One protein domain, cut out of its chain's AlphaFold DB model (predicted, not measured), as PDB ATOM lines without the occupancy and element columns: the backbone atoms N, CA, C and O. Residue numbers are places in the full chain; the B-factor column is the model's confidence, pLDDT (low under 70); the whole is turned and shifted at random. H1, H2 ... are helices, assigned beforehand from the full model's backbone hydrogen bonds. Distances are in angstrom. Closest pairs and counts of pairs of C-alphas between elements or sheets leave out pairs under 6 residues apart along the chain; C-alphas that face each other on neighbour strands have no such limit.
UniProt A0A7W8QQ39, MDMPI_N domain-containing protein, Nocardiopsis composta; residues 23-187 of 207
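Overview. This is residues 23 to 187 of the 207 residues of the protein "MDMPI_N domain-containing protein" of Nocardiopsis composta (UniProt A0A7W8QQ39). Four long helices, H1 to H4, stand side by side and nearly aligned in a bundle, H1 and H4 running one way and H2 and H3 the other. A short pair, H5 and H6, covers one side of this bundle, with H5 packed across H4 at a steep angle and H6 beside H5. The long stretch of residues 73 to 91 runs back along the outside of the bundle from H2 to H3. The printed part has 165 residues with six named helices, H1 to H6 in order along the chain, and no named strand; its class is all helix. It is compact, with a radius of gyration of the C-alphas of 15.3 A, and rounded, spanning 44 by 41 by 25 A.

Arrangement. H1, residues 23 to 35, touches H3, residues 92 to 112, at a shallow tilt of 1 degrees, opposite ways; their closest C-alphas, of Ala 31 and Val 96, are 5.7 A apart. H1 also touches H4, residues 128 to 149, at 13 degrees, the same way, with the C-alphas of Leu 23 and Met 136 closest at 5.5 A. H2, residues 53 to 72, is apart from H1. It touches H3 at 17 degrees, the same way, closest at the C-alphas of Ala 68 and Leu 106, 4.7 A. H2 touches H4 at 3 degrees, opposite ways, closest at the C-alphas of Cys 53 and Ile 146, 5.1 A. H3 and H4 form a helical hairpin, touching with residues 103 to 111 and 128 to 135 alone; the C-alphas of Val 110 and Pro 128 come to 4.7 A. H4 is the hub, touching four helices. With residues 133 to 140 alone it touches H5, residues 158 to 168, at a steep tilt of 60 degrees, closest at the C-alphas of Ala 133 and Val 164, 5.5 A. H6, residues 178 to 185, touches H5 at a steep tilt of 39 degrees, closest at the C-alphas of Ala 162 and Pro 178, 5.3 A. In all six helices every O i to N i+4 pair is within hydrogen-bond range.

Along the chain. H1 begins at C-alpha 23, (153.723, 164.401, 202.630), and is 18.3 A long. H2 measures 28.9 A, H3 30.6 A and H4 31.5 A from first to last C-alpha. H4 begins at C-alpha 128, (155.370, 175.678, 201.920). H5 has 11 residues, and H6, of 8 residues, ends at C-alpha 185, (134.334, 167.152, 203.894).

Size, cuts and confidence. The two C-alphas farthest apart, of Asp 39 and Glu 116, are 44.0 A apart. The printed part has no cut. The links H1 to H2, H2 to H3 and H3 to H4 are long, with 17, 19 and 15 residues. The mean pLDDT of the printed part is 97.3, and no printed residue is under 70.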
ATOM      1  N   LEU A  23     154.018 164.571 204.052       98.88
ATOM      2  CA  LEU A  23     153.723 164.401 202.630       98.88
ATOM      3  C   LEU A  23     154.344 163.110 202.084       98.88
ATOM      4  O   LEU A  23     153.640 162.299 201.487       98.88
ATOM      5  N   GLU A  24     155.626 162.867 202.355       98.88
ATOM      6  CA  GLU A  24     156.322 161.646 201.929       98.88
ATOM      7  C   GLU A  24     155.677 160.379 202.508       98.88
ATOM      8  O   GLU A  24     155.468 159.405 201.783       98.88
ATOM      9  N   ARG A  25     155.281 160.393 203.792       98.81
ATOM     10  CA  ARG A  25     154.540 159.276 204.408       98.81
ATOM     11  C   ARG A  25     153.184 159.041 203.741       98.81
ATOM     12  O   ARG A  25     152.800 157.888 203.543       98.81
ATOM     13  N   SER A  26     152.476 160.112 203.385       98.88
ATOM     14  CA  SER A  26     151.183 160.032 202.691       98.88
ATOM     15  C   SER A  26     151.348 159.401 201.311       98.88
ATOM     16  O   SER A  26     150.665 158.430 200.991       98.88
ATOM     17  N   VAL A  27     152.313 159.895 200.532       98.94
ATOM     18  CA  VAL A  27     152.656 159.388 199.196       98.94
ATOM     19  C   VAL A  27     153.066 157.917 199.251       98.94
ATOM     20  O   VAL A  27     152.547 157.115 198.478       98.94
ATOM     21  N   ALA A  28     153.917 157.529 200.204       98.88
ATOM     22  CA  ALA A  28     154.345 156.142 200.365       98.88
ATOM     23  C   ALA A  28     153.172 155.200 200.691       98.88
ATOM     24  O   ALA A  28     153.070 154.111 200.119       98.88
ATOM     25  N   ALA A  29     152.258 155.612 201.577       98.88
ATOM     26  CA  ALA A  29     151.066 154.829 201.900       98.88
ATOM     27  C   ALA A  29     150.115 154.702 200.700       98.88
ATOM     28  O   ALA A  29     149.588 153.617 200.440       98.88
ATOM     29  N   CYS A  30     149.943 155.787 199.941       98.94
ATOM     30  CA  CYS A  30     149.139 155.799 198.724       98.94
ATOM     31  C   CYS A  30     149.719 154.861 197.658       98.94
ATOM     32  O   CYS A  30     149.028 153.974 197.158       98.94
ATOM     33  N   ALA A  31     151.020 154.978 197.382       98.88
ATOM     34  CA  ALA A  31     151.725 154.122 196.438       98.88
ATOM     35  C   ALA A  31     151.625 152.639 196.832       98.88
ATOM     36  O   ALA A  31     151.272 151.795 196.008       98.88
ATOM     37  N   ALA A  32     151.856 152.306 198.106       98.81
ATOM     38  CA  ALA A  32     151.720 150.939 198.606       98.81
ATOM     39  C   ALA A  32     150.296 150.383 198.422       98.81
ATOM     40  O   ALA A  32     150.123 149.223 198.038       98.81
ATOM     41  N   ALA A  33     149.269 151.202 198.665       98.75
ATOM     42  CA  ALA A  33     147.883 150.797 198.487       98.75
ATOM     43  C   ALA A  33     147.546 150.504 197.019       98.75
ATOM     44  O   ALA A  33     146.875 149.499 196.759       98.75
ATOM     45  N   LEU A  34     148.018 151.345 196.094       98.75
ATOM     46  CA  LEU A  34     147.717 151.278 194.661       98.75
ATOM     47  C   LEU A  34     148.489 150.187 193.922       98.75
ATOM     48  O   LEU A  34     147.937 149.574 193.009       98.75
ATOM     49  N   ARG A  35     149.710 149.851 194.361       98.56
ATOM     50  CA  ARG A  35     150.472 148.718 193.798       98.56
ATOM     51  C   ARG A  35     149.740 147.381 193.894       98.56
ATOM     52  O   ARG A  35     149.969 146.498 193.077       98.56
ATOM     53  N   ARG A  36     148.804 147.225 194.839       98.50
ATOM     54  CA  ARG A  36     147.947 146.026 194.919       98.50
ATOM     55  C   ARG A  36     147.022 145.858 193.706       98.50
ATOM     56  O   ARG A  36     146.533 144.758 193.487       98.50
ATOM     57  N   GLY A  37     146.780 146.928 192.949       97.75
ATOM     58  CA  GLY A  37     146.014 146.935 191.703       97.75
ATOM     59  C   GLY A  37     146.867 147.219 190.468       97.75
ATOM     60  O   GLY A  37     146.322 147.696 189.478       97.75
ATOM     61  N   ALA A  38     148.183 146.978 190.507       95.44
ATOM     62  CA  ALA A  38     149.072 147.265 189.375       95.44
ATOM     63  C   ALA A  38     148.764 146.417 188.121       95.44
ATOM     64  O   ALA A  38     149.027 146.853 187.007       95.44
ATOM     65  N   ASP A  39     148.157 145.239 188.296       96.81
ATOM     66  CA  ASP A  39     147.731 144.365 187.192       96.81
ATOM     67  C   ASP A  39     146.269 144.602 186.756       96.81
ATOM     68  O   ASP A  39     145.747 143.890 185.897       96.81
ATOM     69  N   ALA A  40     145.573 145.564 187.373       97.38
ATOM     70  CA  ALA A  40     144.181 145.875 187.064       97.38
ATOM     71  C   ALA A  40     144.052 146.829 185.863       97.38
ATOM     72  O   ALA A  40     145.005 147.490 185.452       97.38
ATOM     73  N   ASP A  41     142.841 146.937 185.319       97.25
ATOM     74  CA  ASP A  41     142.526 147.896 184.261       97.25
ATOM     75  C   ASP A  41     142.294 149.299 184.845       97.25
ATOM     76  O   ASP A  41     141.264 149.565 185.460       97.25
ATOM     77  N   TRP A  42     143.250 150.211 184.638       98.44
ATOM     78  CA  TRP A  42     143.166 151.600 185.110       98.44
ATOM     79  C   TRP A  42     142.398 152.534 184.160       98.44
ATOM     80  O   TRP A  42     142.250 153.723 184.452       98.44
ATOM     81  N   SER A  43     141.867 152.018 183.047       97.44
ATOM     82  CA  SER A  43     140.962 152.782 182.181       97.44
ATOM     83  C   SER A  43     139.536 152.886 182.746       97.44
ATOM     84  O   SER A  43     138.766 153.738 182.302       97.44
ATOM     85  N   THR A  44     139.203 152.072 183.756       97.75
ATOM     86  CA  THR A  44     137.928 152.129 184.486       97.75
ATOM     87  C   THR A  44     137.773 153.438 185.275       97.75
ATOM     88  O   THR A  44     138.788 154.006 185.696       97.75
ATOM     89  N   PRO A  45     136.540 153.921 185.524       98.56
ATOM     90  CA  PRO A  45     136.294 155.067 186.398       98.56
ATOM     91  C   PRO A  45     136.878 154.911 187.813       98.56
ATOM     92  O   PRO A  45     136.824 153.832 188.408       98.56
ATOM     93  N   ALA A  46     137.397 156.007 188.369       98.44
ATOM     94  CA  ALA A  46     137.927 156.093 189.726       98.44
ATOM     95  C   ALA A  46     136.792 156.319 190.738       98.44
ATOM     96  O   ALA A  46     136.412 157.451 191.042       98.44
ATOM     97  N   GLY A  47     136.229 155.229 191.258       95.94
ATOM     98  CA  GLY A  47     135.195 155.285 192.287       95.94
ATOM     99  C   GLY A  47     133.940 155.996 191.776       95.94
ATOM    100  O   GLY A  47     133.304 155.528 190.837       95.94
ATOM    101  N   GLY A  48     133.572 157.109 192.417       92.44
ATOM    102  CA  GLY A  48     132.425 157.936 192.021       92.44
ATOM    103  C   GLY A  48     132.733 159.020 190.982       92.44
ATOM    104  O   GLY A  48     131.834 159.796 190.664       92.44
ATOM    105  N   LEU A  49     133.975 159.124 190.498       96.81
ATOM    106  CA  LEU A  49     134.387 160.141 189.528       96.81
ATOM    107  C   LEU A  49     134.099 159.701 188.086       96.81
ATOM    108  O   LEU A  49     134.197 158.522 187.754       96.81
ATOM    109  N   ASP A  50     133.857 160.671 187.202       97.12
ATOM    110  CA  ASP A  50     133.786 160.436 185.749       97.12
ATOM    111  C   ASP A  50     135.168 160.161 185.123       97.12
ATOM    112  O   ASP A  50     135.277 159.716 183.979       97.12
ATOM    113  N   TRP A  51     136.244 160.460 185.853       98.44
ATOM    114  CA  TRP A  51     137.620 160.261 185.409       98.44
ATOM    115  C   TRP A  51     138.065 158.817 185.610       98.44
ATOM    116  O   TRP A  51     137.707 158.177 186.597       98.44
ATOM    117  N   SER A  52     138.890 158.309 184.691       98.62
ATOM    118  CA  SER A  52     139.508 156.994 184.856       98.62
ATOM    119  C   SER A  52     140.542 156.991 185.982       98.62
ATOM    120  O   SER A  52     141.091 158.037 186.327       98.62
ATOM    121  N   CYS A  53     140.878 155.816 186.515       98.75
ATOM    122  CA  CYS A  53     141.967 155.669 187.483       98.75
ATOM    123  C   CYS A  53     143.288 156.266 186.968       98.75
ATOM    124  O   CYS A  53     143.992 156.942 187.718       98.75
ATOM    125  N   THR A  54     143.603 156.080 185.681       98.69
ATOM    126  CA  THR A  54     144.763 156.720 185.044       98.69
ATOM    127  C   THR A  54     144.654 158.241 185.041       98.69
ATOM    128  O   THR A  54     145.597 158.904 185.463       98.69
ATOM    129  N   ALA A  55     143.531 158.806 184.588       98.56
ATOM    130  CA  ALA A  55     143.364 160.258 184.515       98.56
ATOM    131  C   ALA A  55     143.431 160.905 185.906       98.56
ATOM    132  O   ALA A  55     144.121 161.901 186.089       98.56
ATOM    133  N   THR A  56     142.794 160.282 186.899       98.81
ATOM    134  CA  THR A  56     142.840 160.710 188.301       98.81
ATOM    135  C   THR A  56     144.261 160.661 188.864       98.81
ATOM    136  O   THR A  56     144.660 161.566 189.586       98.81
ATOM    137  N   MET A  57     145.066 159.653 188.515       98.81
ATOM    138  CA  MET A  57     146.463 159.604 188.954       98.81
ATOM    139  C   MET A  57     147.321 160.700 188.307       98.81
ATOM    140  O   MET A  57     148.123 161.331 188.991       98.81
ATOM    141  N   VAL A  58     147.142 160.958 187.008       98.56
ATOM    142  CA  VAL A  58     147.867 162.031 186.304       98.56
ATOM    143  C   VAL A  58     147.503 163.405 186.863       98.56
ATOM    144  O   VAL A  58     148.393 164.230 187.042       98.56
ATOM    145  N   HIS A  59     146.233 163.620 187.215       98.56
ATOM    146  CA  HIS A  59     145.783 164.815 187.937       98.56
ATOM    147  C   HIS A  59     146.567 165.018 189.242       98.56
ATOM    148  O   HIS A  59     147.141 166.081 189.449       98.56
ATOM    149  N   VAL A  60     146.719 163.972 190.064       98.75
ATOM    150  CA  VAL A  60     147.507 164.064 191.309       98.75
ATOM    151  C   VAL A  60     148.970 164.438 191.035       98.75
ATOM    152  O   VAL A  60     149.573 165.175 191.814       98.75
ATOM    153  N   TRP A  61     149.575 163.956 189.944       98.62
ATOM    154  CA  TRP A  61     150.941 164.359 189.586       98.62
ATOM    155  C   TRP A  61     151.028 165.823 189.185       98.62
ATOM    156  O   TRP A  61     151.981 166.501 189.579       98.62
ATOM    157  N   ASP A  62     150.067 166.280 188.382       98.25
ATOM    158  CA  ASP A  62     149.993 167.660 187.916       98.25
ATOM    159  C   ASP A  62     149.803 168.616 189.093       98.25
ATOM    160  O   ASP A  62     150.530 169.601 189.186       98.25
ATOM    161  N   ASP A  63     148.966 168.262 190.070       98.19
ATOM    162  CA  ASP A  63     148.833 169.016 191.316       98.19
ATOM    163  C   ASP A  63     150.152 169.067 192.090       98.19
ATOM    164  O   ASP A  63     150.647 170.147 192.407       98.19
ATOM    165  N   MET A  64     150.783 167.919 192.360       98.38
ATOM    166  CA  MET A  64     152.042 167.861 193.118       98.38
ATOM    167  C   MET A  64     153.143 168.702 192.465       98.38
ATOM    168  O   MET A  64     153.828 169.497 193.122       98.38
ATOM    169  N   PHE A  65     153.321 168.541 191.155       97.75
ATOM    170  CA  PHE A  65     154.341 169.258 190.404       97.75
ATOM    171  C   PHE A  65     153.979 170.738 190.229       97.75
ATOM    172  O   PHE A  65     154.826 171.619 190.410       97.75
ATOM    173  N   GLY A  66     152.709 171.027 189.959       97.75
ATOM    174  CA  GLY A  66     152.128 172.360 189.911       97.75
ATOM    175  C   GLY A  66     152.404 173.113 191.205       97.75
ATOM    176  O   GLY A  66     153.054 174.155 191.173       97.75
ATOM    177  N   TYR A  67     152.048 172.550 192.356       98.38
ATOM    178  CA  TYR A  67     152.309 173.106 193.688       98.38
ATOM    179  C   TYR A  67     153.799 173.382 193.930       98.38
ATOM    180  O   TYR A  67     154.167 174.469 194.391       98.38
ATOM    181  N   ALA A  68     154.683 172.461 193.539       98.50
ATOM    182  CA  ALA A  68     156.127 172.672 193.633       98.50
ATOM    183  C   ALA A  68     156.591 173.872 192.784       98.50
ATOM    184  O   ALA A  68     157.441 174.666 193.205       98.50
ATOM    185  N   THR A  69     156.017 174.047 191.593       97.81
ATOM    186  CA  THR A  69     156.353 175.155 190.685       97.81
ATOM    187  C   THR A  69     155.714 176.481 191.096       97.81
ATOM    188  O   THR A  69     156.316 177.536 190.877       97.81
ATOM    189  N   GLN A  70     154.567 176.455 191.784       97.56
ATOM    190  CA  GLN A  70     153.990 177.637 192.424       97.56
ATOM    191  C   GLN A  70     154.942 178.178 193.498       97.56
ATOM    192  O   GLN A  70     155.255 179.372 193.488       97.56
ATOM    193  N   LEU A  71     155.456 177.299 194.369       98.12
ATOM    194  CA  LEU A  71     156.414 177.642 195.426       98.12
ATOM    195  C   LEU A  71     157.738 178.165 194.857       98.12
ATOM    196  O   LEU A  71     158.154 179.289 195.147       98.12
ATOM    197  N   THR A  72     158.388 177.369 194.008       97.38
ATOM    198  CA  THR A  72     159.720 177.693 193.468       97.38
ATOM    199  C   THR A  72     159.687 178.888 192.515       97.38
ATOM    200  O   THR A  72     160.607 179.707 192.514       97.38
ATOM    201  N   GLY A  73     158.601 179.039 191.753       95.69
ATOM    202  CA  GLY A  73     158.351 180.182 190.879       95.69
ATOM    203  C   GLY A  73     157.775 181.408 191.590       95.69
ATOM    204  O   GLY A  73     157.627 182.445 190.942       95.69
ATOM    205  N   ARG A  74     157.439 181.308 192.887       96.12
ATOM    206  CA  ARG A  74     156.805 182.365 193.703       96.12
ATOM    207  C   ARG A  74     155.617 183.009 192.987       96.12
ATOM    208  O   ARG A  74     155.524 184.230 192.846       96.12
ATOM    209  N   ARG A  75     154.750 182.160 192.438       95.62
ATOM    210  CA  ARG A  75     153.662 182.578 191.553       95.62
ATOM    211  C   ARG A  75     152.644 183.393 192.341       95.62
ATOM    212  O   ARG A  75     152.076 182.891 193.294       95.62
ATOM    213  N   ALA A  76     152.392 184.630 191.925       92.69
ATOM    214  CA  ALA A  76     151.403 185.512 192.556       92.69
ATOM    215  C   ALA A  76     150.018 185.457 191.877       92.69
ATOM    216  O   ALA A  76     149.118 186.208 192.238       92.69
ATOM    217  N   GLY A  77     149.855 184.613 190.853       93.31
ATOM    218  CA  GLY A  77     148.601 184.476 190.119       93.31
ATOM    219  C   GLY A  77     148.689 183.449 188.996       93.31
ATOM    220  O   GLY A  77     149.656 183.446 188.222       93.31
ATOM    221  N   GLY A  78     147.660 182.605 188.913       92.00
ATOM    222  CA  GLY A  78     147.553 181.520 187.943       92.00
ATOM    223  C   GLY A  78     148.587 180.412 188.152       92.00
ATOM    224  O   GLY A  78     149.654 180.617 188.744       92.00
ATOM    225  N   TYR A  79     148.274 179.233 187.626       92.69
ATOM    226  CA  TYR A  79     149.257 178.167 187.489       92.69
ATOM    227  C   TYR A  79     150.339 178.540 186.470       92.69
ATOM    228  O   TYR A  79     150.180 179.452 185.647       92.69
ATOM    229  N   ILE A  80     151.477 177.855 186.557       89.44
ATOM    230  CA  ILE A  80     152.512 177.928 185.531       89.44
ATOM    231  C   ILE A  80     151.959 177.428 184.185       89.44
ATOM    232  O   ILE A  80     151.049 176.611 184.135       89.44
ATOM    233  N   ALA A  81     152.476 177.953 183.073       91.00
ATOM    234  CA  ALA A  81     151.931 177.693 181.738       91.00
ATOM    235  C   ALA A  81     152.456 176.380 181.115       91.00
ATOM    236  O   ALA A  81     152.973 176.392 179.998       91.00
ATOM    237  N   PHE A  82     152.367 175.274 181.853       90.31
ATOM    238  CA  PHE A  82     152.584 173.915 181.357       90.31
ATOM    239  C   PHE A  82     151.823 172.916 182.239       90.31
ATOM    240  O   PHE A  82     151.448 173.255 183.357       90.31
ATOM    241  N   GLU A  83     151.644 171.699 181.735       91.25
ATOM    242  CA  GLU A  83     150.970 170.590 182.420       91.25
ATOM    243  C   GLU A  83     151.870 169.347 182.444       91.25
ATOM    244  O   GLU A  83     152.730 169.162 181.571       91.25
ATOM    245  N   VAL A  84     151.668 168.496 183.446       94.44
ATOM    246  CA  VAL A  84     152.226 167.146 183.508       94.44
ATOM    247  C   VAL A  84     151.288 166.191 182.783       94.44
ATOM    248  O   VAL A  84     150.094 166.124 183.057       94.44
ATOM    249  N   VAL A  85     151.846 165.397 181.872       95.75
ATOM    250  CA  VAL A  85     151.110 164.360 181.145       95.75
ATOM    251  C   VAL A  85     151.822 163.023 181.280       95.75
ATOM    252  O   VAL A  85     153.051 162.964 181.308       95.75
ATOM    253  N   ALA A  86     151.050 161.941 181.345       96.12
ATOM    254  CA  ALA A  86     151.602 160.600 181.223       96.12
ATOM    255  C   ALA A  86     151.909 160.261 179.760       96.12
ATOM    256  O   ALA A  86     151.206 160.688 178.838       96.12
ATOM    257  N   ASP A  87     152.912 159.407 179.566       96.94
ATOM    258  CA  ASP A  87     153.084 158.703 178.303       96.94
ATOM    259  C   ASP A  87     151.836 157.864 177.996       96.94
ATOM    260  O   ASP A  87     151.195 157.300 178.887       96.94
ATOM    261  N   ARG A  88     151.484 157.769 176.709       92.56
ATOM    262  CA  ARG A  88     150.249 157.103 176.259       92.56
ATOM    263  C   ARG A  88     150.159 155.642 176.711       92.56
ATOM    264  O   ARG A  88     149.058 155.137 176.903       92.56
ATOM    265  N   ASP A  89     151.293 154.963 176.805       94.38
ATOM    266  CA  ASP A  89     151.434 153.551 177.158       94.38
ATOM    267  C   ASP A  89     151.982 153.337 178.580       94.38
ATOM    268  O   ASP A  89     152.430 152.236 178.903       94.38
ATOM    269  N   ALA A  90     151.915 154.359 179.443       97.50
ATOM    270  CA  ALA A  90     152.318 154.243 180.839       97.50
ATOM    271  C   ALA A  90     151.520 153.142 181.558       97.50
ATOM    272  O   ALA A  90     150.291 153.166 181.636       97.50
ATOM    273  N   THR A  91     152.242 152.168 182.104       98.19
ATOM    274  CA  THR A  91     151.665 151.071 182.891       98.19
ATOM    275  C   THR A  91     151.230 151.557 184.274       98.19
ATOM    276  O   THR A  91     151.839 152.487 184.801       98.19
ATOM    277  N   PRO A  92     150.255 150.907 184.932       98.38
ATOM    278  CA  PRO A  92     149.868 151.228 186.307       98.38
ATOM    279  C   PRO A  92     151.027 151.334 187.307       98.38
ATOM    280  O   PRO A  92     151.035 152.233 188.142       98.38
ATOM    281  N   GLU A  93     152.042 150.472 187.208       98.44
ATOM    282  CA  GLU A  93     153.231 150.577 188.064       98.44
ATOM    283  C   GLU A  93     154.030 151.859 187.777       98.44
ATOM    284  O   GLU A  93     154.427 152.553 188.710       98.44
ATOM    285  N   GLN A  94     154.220 152.231 186.505       98.44
ATOM    286  CA  GLN A  94     154.826 153.524 186.155       98.44
ATOM    287  C   GLN A  94     153.957 154.692 186.623       98.44
ATOM    288  O   GLN A  94     154.493 155.727 187.017       98.44
ATOM    289  N   LEU A  95     152.630 154.521 186.635       98.62
ATOM    290  CA  LEU A  95     151.742 155.540 187.166       98.62
ATOM    291  C   LEU A  95     151.972 155.742 188.682       98.62
ATOM    292  O   LEU A  95     152.075 156.864 189.176       98.62
ATOM    293  N   VAL A  96     152.126 154.657 189.440       98.81
ATOM    294  CA  VAL A  96     152.465 154.749 190.869       98.81
ATOM    295  C   VAL A  96     153.852 155.369 191.086       98.81
ATOM    296  O   VAL A  96     154.023 156.186 191.989       98.81
ATOM    297  N   GLN A  97     154.835 155.053 190.243       98.69
ATOM    298  CA  GLN A  97     156.160 155.687 190.303       98.69
ATOM    299  C   GLN A  97     156.091 157.200 190.028       98.69
ATOM    300  O   GLN A  97     156.824 157.970 190.649       98.69
ATOM    301  N   GLY A  98     155.183 157.640 189.150       98.62
ATOM    302  CA  GLY A  98     154.907 159.058 188.901       98.62
ATOM    303  C   GLY A  98     154.430 159.804 190.153       98.62
ATOM    304  O   GLY A  98     154.874 160.926 190.408       98.62
ATOM    305  N   LEU A  99     153.610 159.156 190.991       98.75
ATOM    306  CA  LEU A  99     153.164 159.708 192.275       98.75
ATOM    307  C   LEU A  99     154.340 159.887 193.243       98.75
ATOM    308  O   LEU A  99     154.477 160.935 193.871       98.75
ATOM    309  N   GLU A 100     155.207 158.880 193.354       98.88
ATOM    310  CA  GLU A 100     156.391 158.945 194.220       98.88
ATOM    311  C   GLU A 100     157.360 160.043 193.766       98.88
ATOM    312  O   GLU A 100     157.860 160.818 194.585       98.88
ATOM    313  N   ALA A 101     157.589 160.154 192.455       98.81
ATOM    314  CA  ALA A 101     158.480 161.154 191.883       98.81
ATOM    315  C   ALA A 101     157.957 162.583 192.087       98.81
ATOM    316  O   ALA A 101     158.690 163.446 192.576       98.81
ATOM    317  N   THR A 102     156.694 162.847 191.746       98.81
ATOM    318  CA  THR A 102     156.109 164.191 191.882       98.81
ATOM    319  C   THR A 102     155.896 164.585 193.343       98.81
ATOM    320  O   THR A 102     156.199 165.721 193.712       98.81
ATOM    321  N   GLY A 103     155.520 163.637 194.207       98.88
ATOM    322  CA  GLY A 103     155.494 163.832 195.657       98.88
ATOM    323  C   GLY A 103     156.865 164.205 196.233       98.88
ATOM    324  O   GLY A 103     156.968 165.134 197.034       98.88
ATOM    325  N   GLY A 104     157.938 163.551 195.774       98.88
ATOM    326  CA  GLY A 104     159.312 163.897 196.152       98.88
ATOM    327  C   GLY A 104     159.737 165.296 195.687       98.88
ATOM    328  O   GLY A 104     160.394 166.023 196.435       98.88
ATOM    329  N   VAL A 105     159.325 165.712 194.483       98.88
ATOM    330  CA  VAL A 105     159.565 167.077 193.977       98.88
ATOM    331  C   VAL A 105     158.868 168.115 194.856       98.88
ATOM    332  O   VAL A 105     159.500 169.104 195.240       98.88
ATOM    333  N   LEU A 106     157.604 167.887 195.228       98.88
ATOM    334  CA  LEU A 106     156.892 168.785 196.135       98.88
ATOM    335  C   LEU A 106     157.550 168.823 197.516       98.88
ATOM    336  O   LEU A 106     157.807 169.912 198.025       98.88
ATOM    337  N   ALA A 107     157.908 167.677 198.097       98.88
ATOM    338  CA  ALA A 107     158.597 167.627 199.387       98.88
ATOM    339  C   ALA A 107     159.927 168.407 199.363       98.88
ATOM    340  O   ALA A 107     160.227 169.168 200.284       98.88
ATOM    341  N   ALA A 108     160.710 168.293 198.286       98.88
ATOM    342  CA  ALA A 108     161.935 169.071 198.109       98.88
ATOM    343  C   ALA A 108     161.663 170.583 197.990       98.88
ATOM    344  O   ALA A 108     162.372 171.390 198.600       98.88
ATOM    345  N   ALA A 109     160.627 170.984 197.247       98.81
ATOM    346  CA  ALA A 109     160.214 172.384 197.155       98.81
ATOM    347  C   ALA A 109     159.753 172.930 198.515       98.81
ATOM    348  O   ALA A 109     160.126 174.046 198.881       98.81
ATOM    349  N   VAL A 110     159.011 172.136 199.291       98.81
ATOM    350  CA  VAL A 110     158.557 172.493 200.642       98.81
ATOM    351  C   VAL A 110     159.741 172.742 201.569       98.81
ATOM    352  O   VAL A 110     159.746 173.756 202.258       98.81
ATOM    353  N   ARG A 111     160.768 171.886 201.557       98.50
ATOM    354  CA  ARG A 111     161.967 172.055 202.403       98.50
ATOM    355  C   ARG A 111     162.807 173.277 202.044       98.50
ATOM    356  O   ARG A 111     163.426 173.887 202.905       98.50
ATOM    357  N   THR A 112     162.897 173.600 200.757       98.19
ATOM    358  CA  THR A 112     163.879 174.577 200.254       98.19
ATOM    359  C   THR A 112     163.307 175.973 200.040       98.19
ATOM    360  O   THR A 112     164.062 176.941 199.921       98.19
ATOM    361  N   THR A 113     161.983 176.102 199.989       98.44
ATOM    362  CA  THR A 113     161.320 177.397 199.831       98.44
ATOM    363  C   THR A 113     161.345 178.168 201.157       98.44
ATOM    364  O   THR A 113     160.961 177.596 202.176       98.44
ATOM    365  N   PRO A 114     161.744 179.457 201.179       97.75
ATOM    366  CA  PRO A 114     161.710 180.254 202.404       97.75
ATOM    367  C   PRO A 114     160.300 180.317 203.026       97.75
ATOM    368  O   PRO A 114     159.326 180.463 202.276       97.75
ATOM    369  N   PRO A 115     160.163 180.234 204.364       96.69
ATOM    370  CA  PRO A 115     158.866 180.148 205.050       96.69
ATOM    371  C   PRO A 115     157.941 181.346 204.793       96.69
ATOM    372  O   PRO A 115     156.720 181.217 204.877       96.69
ATOM    373  N   GLU A 116     158.503 182.511 204.472       96.25
ATOM    374  CA  GLU A 116     157.776 183.746 204.178       96.25
ATOM    375  C   GLU A 116     157.154 183.791 202.774       96.25
ATOM    376  O   GLU A 116     156.347 184.677 202.486       96.25
ATOM    377  N   VAL A 117     157.516 182.862 201.881       97.62
ATOM    378  CA  VAL A 117     156.938 182.807 200.535       97.62
ATOM    379  C   VAL A 117     155.462 182.443 200.628       97.62
ATOM    380  O   VAL A 117     155.087 181.448 201.247       97.62
ATOM    381  N   ARG A 118     154.629 183.226 199.940       97.62
ATOM    382  CA  ARG A 118     153.235 182.898 199.636       97.62
ATOM    383  C   ARG A 118     153.078 182.811 198.126       97.62
ATOM    384  O   ARG A 118     153.458 183.744 197.421       97.62
ATOM    385  N   ALA A 119     152.562 181.687 197.652       97.56
ATOM    386  CA  ALA A 119     152.258 181.458 196.252       97.56
ATOM    387  C   ALA A 119     150.764 181.190 196.063       97.56
ATOM    388  O   ALA A 119     150.070 180.722 196.967       97.56
ATOM    389  N   TRP A 120     150.283 181.520 194.876       97.62
ATOM    390  CA  TRP A 120     148.878 181.523 194.527       97.62
ATOM    391  C   TRP A 120     148.320 180.114 194.353       97.62
ATOM    392  O   TRP A 120     148.945 179.267 193.707       97.62
ATOM    393  N   HIS A 121     147.109 179.908 194.864       97.31
ATOM    394  CA  HIS A 121     146.272 178.735 194.625       97.31
ATOM    395  C   HIS A 121     144.800 179.191 194.575       97.31
ATOM    396  O   HIS A 121     144.423 180.088 195.336       97.31
ATOM    397  N   PRO A 122     143.927 178.607 193.729       95.94
ATOM    398  CA  PRO A 122     142.527 179.035 193.611       95.94
ATOM    399  C   PRO A 122     141.741 178.992 194.931       95.94
ATOM    400  O   PRO A 122     140.799 179.761 195.109       95.94
ATOM    401  N   TYR A 123     142.131 178.122 195.865       95.50
ATOM    402  CA  TYR A 123     141.534 178.009 197.205       95.50
ATOM    403  C   TYR A 123     142.334 178.715 198.312       95.50
ATOM    404  O   TYR A 123     142.199 178.372 199.487       95.50
ATOM    405  N   GLY A 124     143.146 179.704 197.937       96.12
ATOM    406  CA  GLY A 124     143.820 180.620 198.852       96.12
ATOM    407  C   GLY A 124     145.340 180.522 198.795       96.12
ATOM    408  O   GLY A 124     145.902 179.426 198.776       96.12
ATOM    409  N   ASP A 125     145.999 181.681 198.783       97.06
ATOM    410  CA  ASP A 125     147.453 181.793 198.684       97.06
ATOM    411  C   ASP A 125     148.129 181.119 199.882       97.06
ATOM    412  O   ASP A 125     147.814 181.418 201.036       97.06
ATOM    413  N   ALA A 126     149.105 180.252 199.625       97.69
ATOM    414  CA  ALA A 126     149.708 179.361 200.610       97.69
ATOM    415  C   ALA A 126     151.240 179.447 200.624       97.69
ATOM    416  O   ALA A 126     151.880 179.775 199.628       97.69
ATOM    417  N   GLY A 127     151.840 179.157 201.779       97.88
ATOM    418  CA  GLY A 127     153.281 178.926 201.900       97.88
ATOM    419  C   GLY A 127     153.627 177.438 201.805       97.88
ATOM    420  O   GLY A 127     152.734 176.621 201.566       97.88
ATOM    421  N   PRO A 128     154.893 177.058 202.054       98.44
ATOM    422  CA  PRO A 128     155.370 175.678 201.920       98.44
ATOM    423  C   PRO A 128     154.502 174.643 202.651       98.44
ATOM    424  O   PRO A 128     154.071 173.660 202.059       98.44
ATOM    425  N   ILE A 129     154.144 174.913 203.908       98.44
ATOM    426  CA  ILE A 129     153.290 174.028 204.721       98.44
ATOM    427  C   ILE A 129     151.874 173.892 204.137       98.44
ATOM    428  O   ILE A 129     151.280 172.819 204.181       98.44
ATOM    429  N   GLY A 130     151.318 174.973 203.583       98.31
ATOM    430  CA  GLY A 130     149.995 174.934 202.958       98.31
ATOM    431  C   GLY A 130     149.984 174.053 201.712       98.31
ATOM    432  O   GLY A 130     149.121 173.192 201.598       98.31
ATOM    433  N   PHE A 131     150.987 174.193 200.845       98.69
ATOM    434  CA  PHE A 131     151.124 173.341 199.662       98.69
ATOM    435  C   PHE A 131     151.460 171.882 200.005       98.69
ATOM    436  O   PHE A 131     150.974 170.985 199.323       98.69
ATOM    437  N   ALA A 132     152.207 171.618 201.085       98.81
ATOM    438  CA  ALA A 132     152.393 170.255 201.589       98.81
ATOM    439  C   ALA A 132     151.049 169.613 201.973       98.81
ATOM    440  O   ALA A 132     150.745 168.507 201.533       98.81
ATOM    441  N   ALA A 133     150.215 170.333 202.730       98.75
ATOM    442  CA  ALA A 133     148.886 169.864 203.113       98.75
ATOM    443  C   ALA A 133     147.958 169.662 201.902       98.75
ATOM    444  O   ALA A 133     147.204 168.691 201.873       98.75
ATOM    445  N   MET A 134     148.023 170.550 200.901       98.81
ATOM    446  CA  MET A 134     147.273 170.403 199.646       98.81
ATOM    447  C   MET A 134     147.695 169.134 198.896       98.81
ATOM    448  O   MET A 134     146.852 168.310 198.570       98.81
ATOM    449  N   GLY A 135     148.999 168.907 198.713       98.81
ATOM    450  CA  GLY A 135     149.487 167.668 198.098       98.81
ATOM    451  C   GLY A 135     149.039 166.420 198.868       98.81
ATOM    452  O   GLY A 135     148.616 165.432 198.274       98.81
ATOM    453  N   MET A 136     149.057 166.470 200.203       98.88
ATOM    454  CA  MET A 136     148.566 165.364 201.028       98.88
ATOM    455  C   MET A 136     147.077 165.081 200.798       98.88
ATOM    456  O   MET A 136     146.726 163.915 200.623       98.88
ATOM    457  N   VAL A 137     146.203 166.099 200.790       98.69
ATOM    458  CA  VAL A 137     144.768 165.859 200.560       98.69
ATOM    459  C   VAL A 137     144.517 165.288 199.168       98.69
ATOM    460  O   VAL A 137     143.786 164.303 199.073       98.69
ATOM    461  N   GLU A 138     145.184 165.805 198.130       98.75
ATOM    462  CA  GLU A 138     145.072 165.277 196.764       98.75
ATOM    463  C   GLU A 138     145.466 163.800 196.714       98.75
ATOM    464  O   GLU A 138     144.680 162.954 196.287       98.75
ATOM    465  N   ALA A 139     146.647 163.450 197.236       98.88
ATOM    466  CA  ALA A 139     147.126 162.072 197.225       98.88
ATOM    467  C   ALA A 139     146.189 161.123 197.981       98.88
ATOM    468  O   ALA A 139     145.835 160.064 197.461       98.88
ATOM    469  N   LEU A 140     145.778 161.484 199.200       98.88
ATOM    470  CA  LEU A 140     144.969 160.621 200.062       98.88
ATOM    471  C   LEU A 140     143.573 160.394 199.474       98.88
ATOM    472  O   LEU A 140     143.100 159.258 199.386       98.88
ATOM    473  N   VAL A 141     142.918 161.473 199.059       98.56
ATOM    474  CA  VAL A 141     141.527 161.443 198.617       98.56
ATOM    475  C   VAL A 141     141.407 160.831 197.218       98.56
ATOM    476  O   VAL A 141     140.539 159.987 196.993       98.56
ATOM    477  N   HIS A 142     142.320 161.136 196.297       98.81
ATOM    478  CA  HIS A 142     142.300 160.504 194.978       98.81
ATOM    479  C   HIS A 142     142.834 159.070 194.983       98.81
ATOM    480  O   HIS A 142     142.390 158.254 194.176       98.81
ATOM    481  N   THR A 143     143.681 158.692 195.945       98.88
ATOM    482  CA  THR A 143     143.977 157.269 196.176       98.88
ATOM    483  C   THR A 143     142.741 156.510 196.641       98.88
ATOM    484  O   THR A 143     142.542 155.379 196.205       98.88
ATOM    485  N   HIS A 144     141.895 157.107 197.483       98.75
ATOM    486  CA  HIS A 144     140.605 156.513 197.835       98.75
ATOM    487  C   HIS A 144     139.724 156.307 196.598       98.75
ATOM    488  O   HIS A 144     139.193 155.213 196.412       98.75
ATOM    489  N   ASP A 145     139.623 157.314 195.728       98.81
ATOM    490  CA  ASP A 145     138.828 157.229 194.497       98.81
ATOM    491  C   ASP A 145     139.336 156.110 193.575       98.81
ATOM    492  O   ASP A 145     138.566 155.253 193.136       98.81
ATOM    493  N   ILE A 146     140.648 156.065 193.330       98.88
ATOM    494  CA  ILE A 146     141.274 155.040 192.488       98.88
ATOM    495  C   ILE A 146     141.123 153.656 193.125       98.88
ATOM    496  O   ILE A 146     140.712 152.714 192.453       98.88
ATOM    497  N   ALA A 147     141.415 153.514 194.420       98.69
ATOM    498  CA  ALA A 147     141.272 152.243 195.121       98.69
ATOM    499  C   ALA A 147     139.834 151.718 195.016       98.69
ATOM    500  O   ALA A 147     139.647 150.558 194.654       98.69
ATOM    501  N   ALA A 148     138.830 152.574 195.225       98.31
ATOM    502  CA  ALA A 148     137.428 152.211 195.060       98.31
ATOM    503  C   ALA A 148     137.104 151.766 193.622       98.31
ATOM    504  O   ALA A 148     136.472 150.725 193.440       98.31
ATOM    505  N   GLY A 149     137.584 152.495 192.605       98.31
ATOM    506  CA  GLY A 149     137.415 152.134 191.188       98.31
ATOM    507  C   GLY A 149     138.043 150.791 190.808       98.31
ATOM    508  O   GLY A 149     137.510 150.062 189.974       98.31
ATOM    509  N   LEU A 150     139.137 150.422 191.476       98.44
ATOM    510  CA  LEU A 150     139.824 149.141 191.305       98.44
ATOM    511  C   LEU A 150     139.267 148.019 192.206       98.44
ATOM    512  O   LEU A 150     139.787 146.903 192.185       98.44
ATOM    513  N   GLY A 151     138.237 148.288 193.017       97.94
ATOM    514  CA  GLY A 151     137.678 147.317 193.967       97.94
ATOM    515  C   GLY A 151     138.590 147.008 195.163       97.94
ATOM    516  O   GLY A 151     138.482 145.945 195.775       97.94
ATOM    517  N   LEU A 152     139.503 147.920 195.497       98.06
ATOM    518  CA  LEU A 152     140.444 147.826 196.609       98.06
ATOM    519  C   LEU A 152     139.949 148.637 197.815       98.06
ATOM    520  O   LEU A 152     139.426 149.738 197.679       98.06
ATOM    521  N   GLY A 153     140.199 148.135 199.026       96.06
ATOM    522  CA  GLY A 153     140.060 148.933 200.248       96.06
ATOM    523  C   GLY A 153     141.318 149.760 200.519       96.06
ATOM    524  O   GLY A 153     142.426 149.244 200.356       96.06
ATOM    525  N   PHE A 154     141.168 151.003 200.978       98.00
ATOM    526  CA  PHE A 154     142.273 151.878 201.383       98.00
ATOM    527  C   PHE A 154     142.028 152.460 202.780       98.00
ATOM    528  O   PHE A 154     140.953 152.984 203.065       98.00
ATOM    529  N   THR A 155     143.043 152.369 203.640       95.38
ATOM    530  CA  THR A 155     143.067 153.001 204.960       95.38
ATOM    531  C   THR A 155     144.357 153.811 205.060       95.38
ATOM    532  O   THR A 155     145.436 153.209 205.072       95.38
ATOM    533  N   PRO A 156     144.279 155.150 205.069       97.62
ATOM    534  CA  PRO A 156     145.460 155.999 205.150       97.62
ATOM    535  C   PRO A 156     146.070 156.026 206.562       97.62
ATOM    536  O   PRO A 156     145.408 155.648 207.532       97.62
ATOM    537  N   PRO A 157     147.319 156.505 206.709       97.88
ATOM    538  CA  PRO A 157     147.898 156.778 208.019       97.88
ATOM    539  C   PRO A 157     147.130 157.902 208.733       97.88
ATOM    540  O   PRO A 157     146.911 158.967 208.158       97.88
ATOM    541  N   GLU A 158     146.759 157.674 209.992       97.44
ATOM    542  CA  GLU A 158     145.877 158.559 210.771       97.44
ATOM    543  C   GLU A 158     146.443 159.974 210.957       97.44
ATOM    544  O   GLU A 158     145.742 160.959 210.740       97.44
ATOM    545  N   GLU A 159     147.726 160.088 211.312       98.06
ATOM    546  CA  GLU A 159     148.364 161.376 211.601       98.06
ATOM    547  C   GLU A 159     148.333 162.334 210.389       98.06
ATOM    548  O   GLU A 159     147.791 163.427 210.536       98.06
ATOM    549  N   PRO A 160     148.818 161.971 209.181       98.38
ATOM    550  CA  PRO A 160     148.633 162.782 207.978       98.38
ATOM    551  C   PRO A 160     147.207 163.274 207.731       98.38
ATOM    552  O   PRO A 160     147.015 164.443 207.403       98.38
ATOM    553  N   VAL A 161     146.215 162.397 207.907       98.56
ATOM    554  CA  VAL A 161     144.804 162.735 207.701       98.56
ATOM    555  C   VAL A 161     144.347 163.774 208.716       98.56
ATOM    556  O   VAL A 161     143.767 164.783 208.322       98.56
ATOM    557  N   ALA A 162     144.649 163.570 210.000       98.06
ATOM    558  CA  ALA A 162     144.308 164.521 211.054       98.06
ATOM    559  C   ALA A 162     144.949 165.895 210.802       98.06
ATOM    560  O   ALA A 162     144.270 166.916 210.853       98.06
ATOM    561  N   ARG A 163     146.235 165.929 210.424       98.00
ATOM    562  CA  ARG A 163     146.956 167.180 210.128       98.00
ATOM    563  C   ARG A 163     146.354 167.929 208.939       98.00
ATOM    564  O   ARG A 163     146.224 169.152 208.993       98.00
ATOM    565  N   VAL A 164     145.980 167.212 207.880       98.19
ATOM    566  CA  VAL A 164     145.271 167.776 206.721       98.19
ATOM    567  C   VAL A 164     143.917 168.338 207.131       98.19
ATOM    568  O   VAL A 164     143.623 169.485 206.799       98.19
ATOM    569  N   LEU A 165     143.117 167.557 207.860       97.50
ATOM    570  CA  LEU A 165     141.775 167.943 208.287       97.50
ATOM    571  C   LEU A 165     141.815 169.229 209.122       97.50
ATOM    572  O   LEU A 165     141.178 170.214 208.748       97.50
ATOM    573  N   ASP A 166     142.654 169.256 210.160       97.00
ATOM    574  CA  ASP A 166     142.815 170.397 211.068       97.00
ATOM    575  C   ASP A 166     143.219 171.685 210.337       97.00
ATOM    576  O   ASP A 166     142.809 172.785 210.712       97.00
ATOM    577  N   ARG A 167     144.061 171.571 209.302       97.38
ATOM    578  CA  ARG A 167     144.606 172.731 208.588       97.38
ATOM    579  C   ARG A 167     143.688 173.237 207.481       97.38
ATOM    580  O   ARG A 167     143.560 174.448 207.310       97.38
ATOM    581  N   LEU A 168     143.151 172.325 206.675       98.06
ATOM    582  CA  LEU A 168     142.490 172.640 205.408       98.06
ATOM    583  C   LEU A 168     140.965 172.687 205.517       98.06
ATOM    584  O   LEU A 168     140.321 173.314 204.672       98.06
ATOM    585  N   PHE A 169     140.389 172.061 206.543       96.75
ATOM    586  CA  PHE A 169     138.947 171.938 206.722       96.75
ATOM    587  C   PHE A 169     138.535 172.434 208.117       96.75
ATOM    588  O   PHE A 169     138.057 171.648 208.931       96.75
ATOM    589  N   PRO A 170     138.665 173.742 208.418       94.25
ATOM    590  CA  PRO A 170     138.281 174.310 209.718       94.25
ATOM    591  C   PRO A 170     136.794 174.116 210.071       94.25
ATOM    592  O   PRO A 170     136.400 174.312 211.217       94.25
ATOM    593  N   GLN A 171     135.960 173.758 209.092       90.69
ATOM    594  CA  GLN A 171     134.555 173.394 209.263       90.69
ATOM    595  C   GLN A 171     134.327 171.931 209.684       90.69
ATOM    596  O   GLN A 171     133.171 171.540 209.859       90.69
ATOM    597  N   ALA A 172     135.379 171.113 209.779       94.00
ATOM    598  CA  ALA A 172     135.258 169.712 210.161       94.00
ATOM    599  C   ALA A 172     134.640 169.584 211.572       94.00
ATOM    600  O   ALA A 172     134.989 170.349 212.475       94.00
ATOM    601  N   PRO A 173     133.697 168.648 211.775       91.44
ATOM    602  CA  PRO A 173     132.901 168.587 212.999       91.44
ATOM    603  C   PRO A 173     133.632 168.032 214.229       91.44
ATOM    604  O   PRO A 173     133.142 168.236 215.340       91.44
ATOM    605  N   GLY A 174     134.771 167.346 214.076       92.31
ATOM    606  CA  GLY A 174     135.547 166.828 215.206       92.31
ATOM    607  C   GLY A 174     134.867 165.649 215.911       92.31
ATOM    608  O   GLY A 174     134.734 165.630 217.133       92.31
ATOM    609  N   THR A 175     134.420 164.661 215.140       90.56
ATOM    610  CA  THR A 175     133.793 163.410 215.608       90.56
ATOM    611  C   THR A 175     134.784 162.395 216.184       90.56
ATOM    612  O   THR A 175     134.368 161.470 216.882       90.56
ATOM    613  N   GLY A 176     136.083 162.571 215.927       90.81
ATOM    614  CA  GLY A 176     137.141 161.663 216.381       90.81
ATOM    615  C   GLY A 176     137.481 160.552 215.383       90.81
ATOM    616  O   GLY A 176     138.232 159.645 215.731       90.81
ATOM    617  N   ASP A 177     136.961 160.634 214.155       94.94
ATOM    618  CA  ASP A 177     137.356 159.799 213.016       94.94
ATOM    619  C   ASP A 177     137.809 160.705 211.853       94.94
ATOM    620  O   ASP A 177     137.005 161.064 210.982       94.94
ATOM    621  N   PRO A 178     139.099 161.098 211.827       96.56
ATOM    622  CA  PRO A 178     139.609 162.059 210.855       96.56
ATOM    623  C   PRO A 178     139.426 161.625 209.399       96.56
ATOM    624  O   PRO A 178     139.273 162.468 208.519       96.56
ATOM    625  N   TRP A 179     139.444 160.317 209.122       97.62
ATOM    626  CA  TRP A 179     139.335 159.824 207.752       97.62
ATOM    627  C   TRP A 179     137.904 159.881 207.236       97.62
ATOM    628  O   TRP A 179     137.672 160.409 206.147       97.62
ATOM    629  N   SER A 180     136.940 159.421 208.035       96.88
ATOM    630  CA  SER A 180     135.523 159.564 207.690       96.88
ATOM    631  C   SER A 180     135.126 161.037 207.545       96.88
ATOM    632  O   SER A 180     134.384 161.391 206.628       96.88
ATOM    633  N   GLU A 181     135.661 161.915 208.398       96.88
ATOM    634  CA  GLU A 181     135.439 163.359 208.306       96.88
ATOM    635  C   GLU A 181     136.059 163.982 207.060       96.88
ATOM    636  O   GLU A 181     135.403 164.797 206.413       96.88
ATOM    637  N   LEU A 182     137.282 163.594 206.687       97.56
ATOM    638  CA  LEU A 182     137.924 164.088 205.470       97.56
ATOM    639  C   LEU A 182     137.156 163.647 204.217       97.56
ATOM    640  O   LEU A 182     136.924 164.458 203.318       97.56
ATOM    641  N   LEU A 183     136.704 162.390 204.166       97.19
ATOM    642  CA  LEU A 183     135.864 161.894 203.073       97.19
ATOM    643  C   LEU A 183     134.523 162.631 203.009       97.19
ATOM    644  O   LEU A 183     134.088 163.012 201.924       97.19
ATOM    645  N   TRP A 184     133.877 162.882 204.148       97.31
ATOM    646  CA  TRP A 184     132.651 163.682 204.193       97.31
ATOM    647  C   TRP A 184     132.897 165.126 203.735       97.31
ATOM    648  O   TRP A 184     132.200 165.605 202.842       97.31
ATOM    649  N   CYS A 185     133.940 165.784 204.253       97.06
ATOM    650  CA  CYS A 185     134.334 167.152 203.894       97.06
ATOM    651  C   CYS A 185     134.638 167.314 202.401       97.06
ATOM    652  O   CYS A 185     134.497 168.412 201.871       97.06
ATOM    653  N   THR A 186     135.055 166.240 201.727       96.44
ATOM    654  CA  THR A 186     135.400 166.216 200.296       96.44
ATOM    655  C   THR A 186     134.328 165.545 199.431       96.44
ATOM    656  O   THR A 186     134.590 165.180 198.284       96.44
ATOM    657  N   GLY A 187     133.110 165.372 199.960       94.94
ATOM    658  CA  GLY A 187     131.945 164.892 199.210       94.94
ATOM    659  C   GLY A 187     131.963 163.404 198.833       94.94
ATOM    660  O   GLY A 187     131.222 162.999 197.942       94.94
TER     661      GLY A 187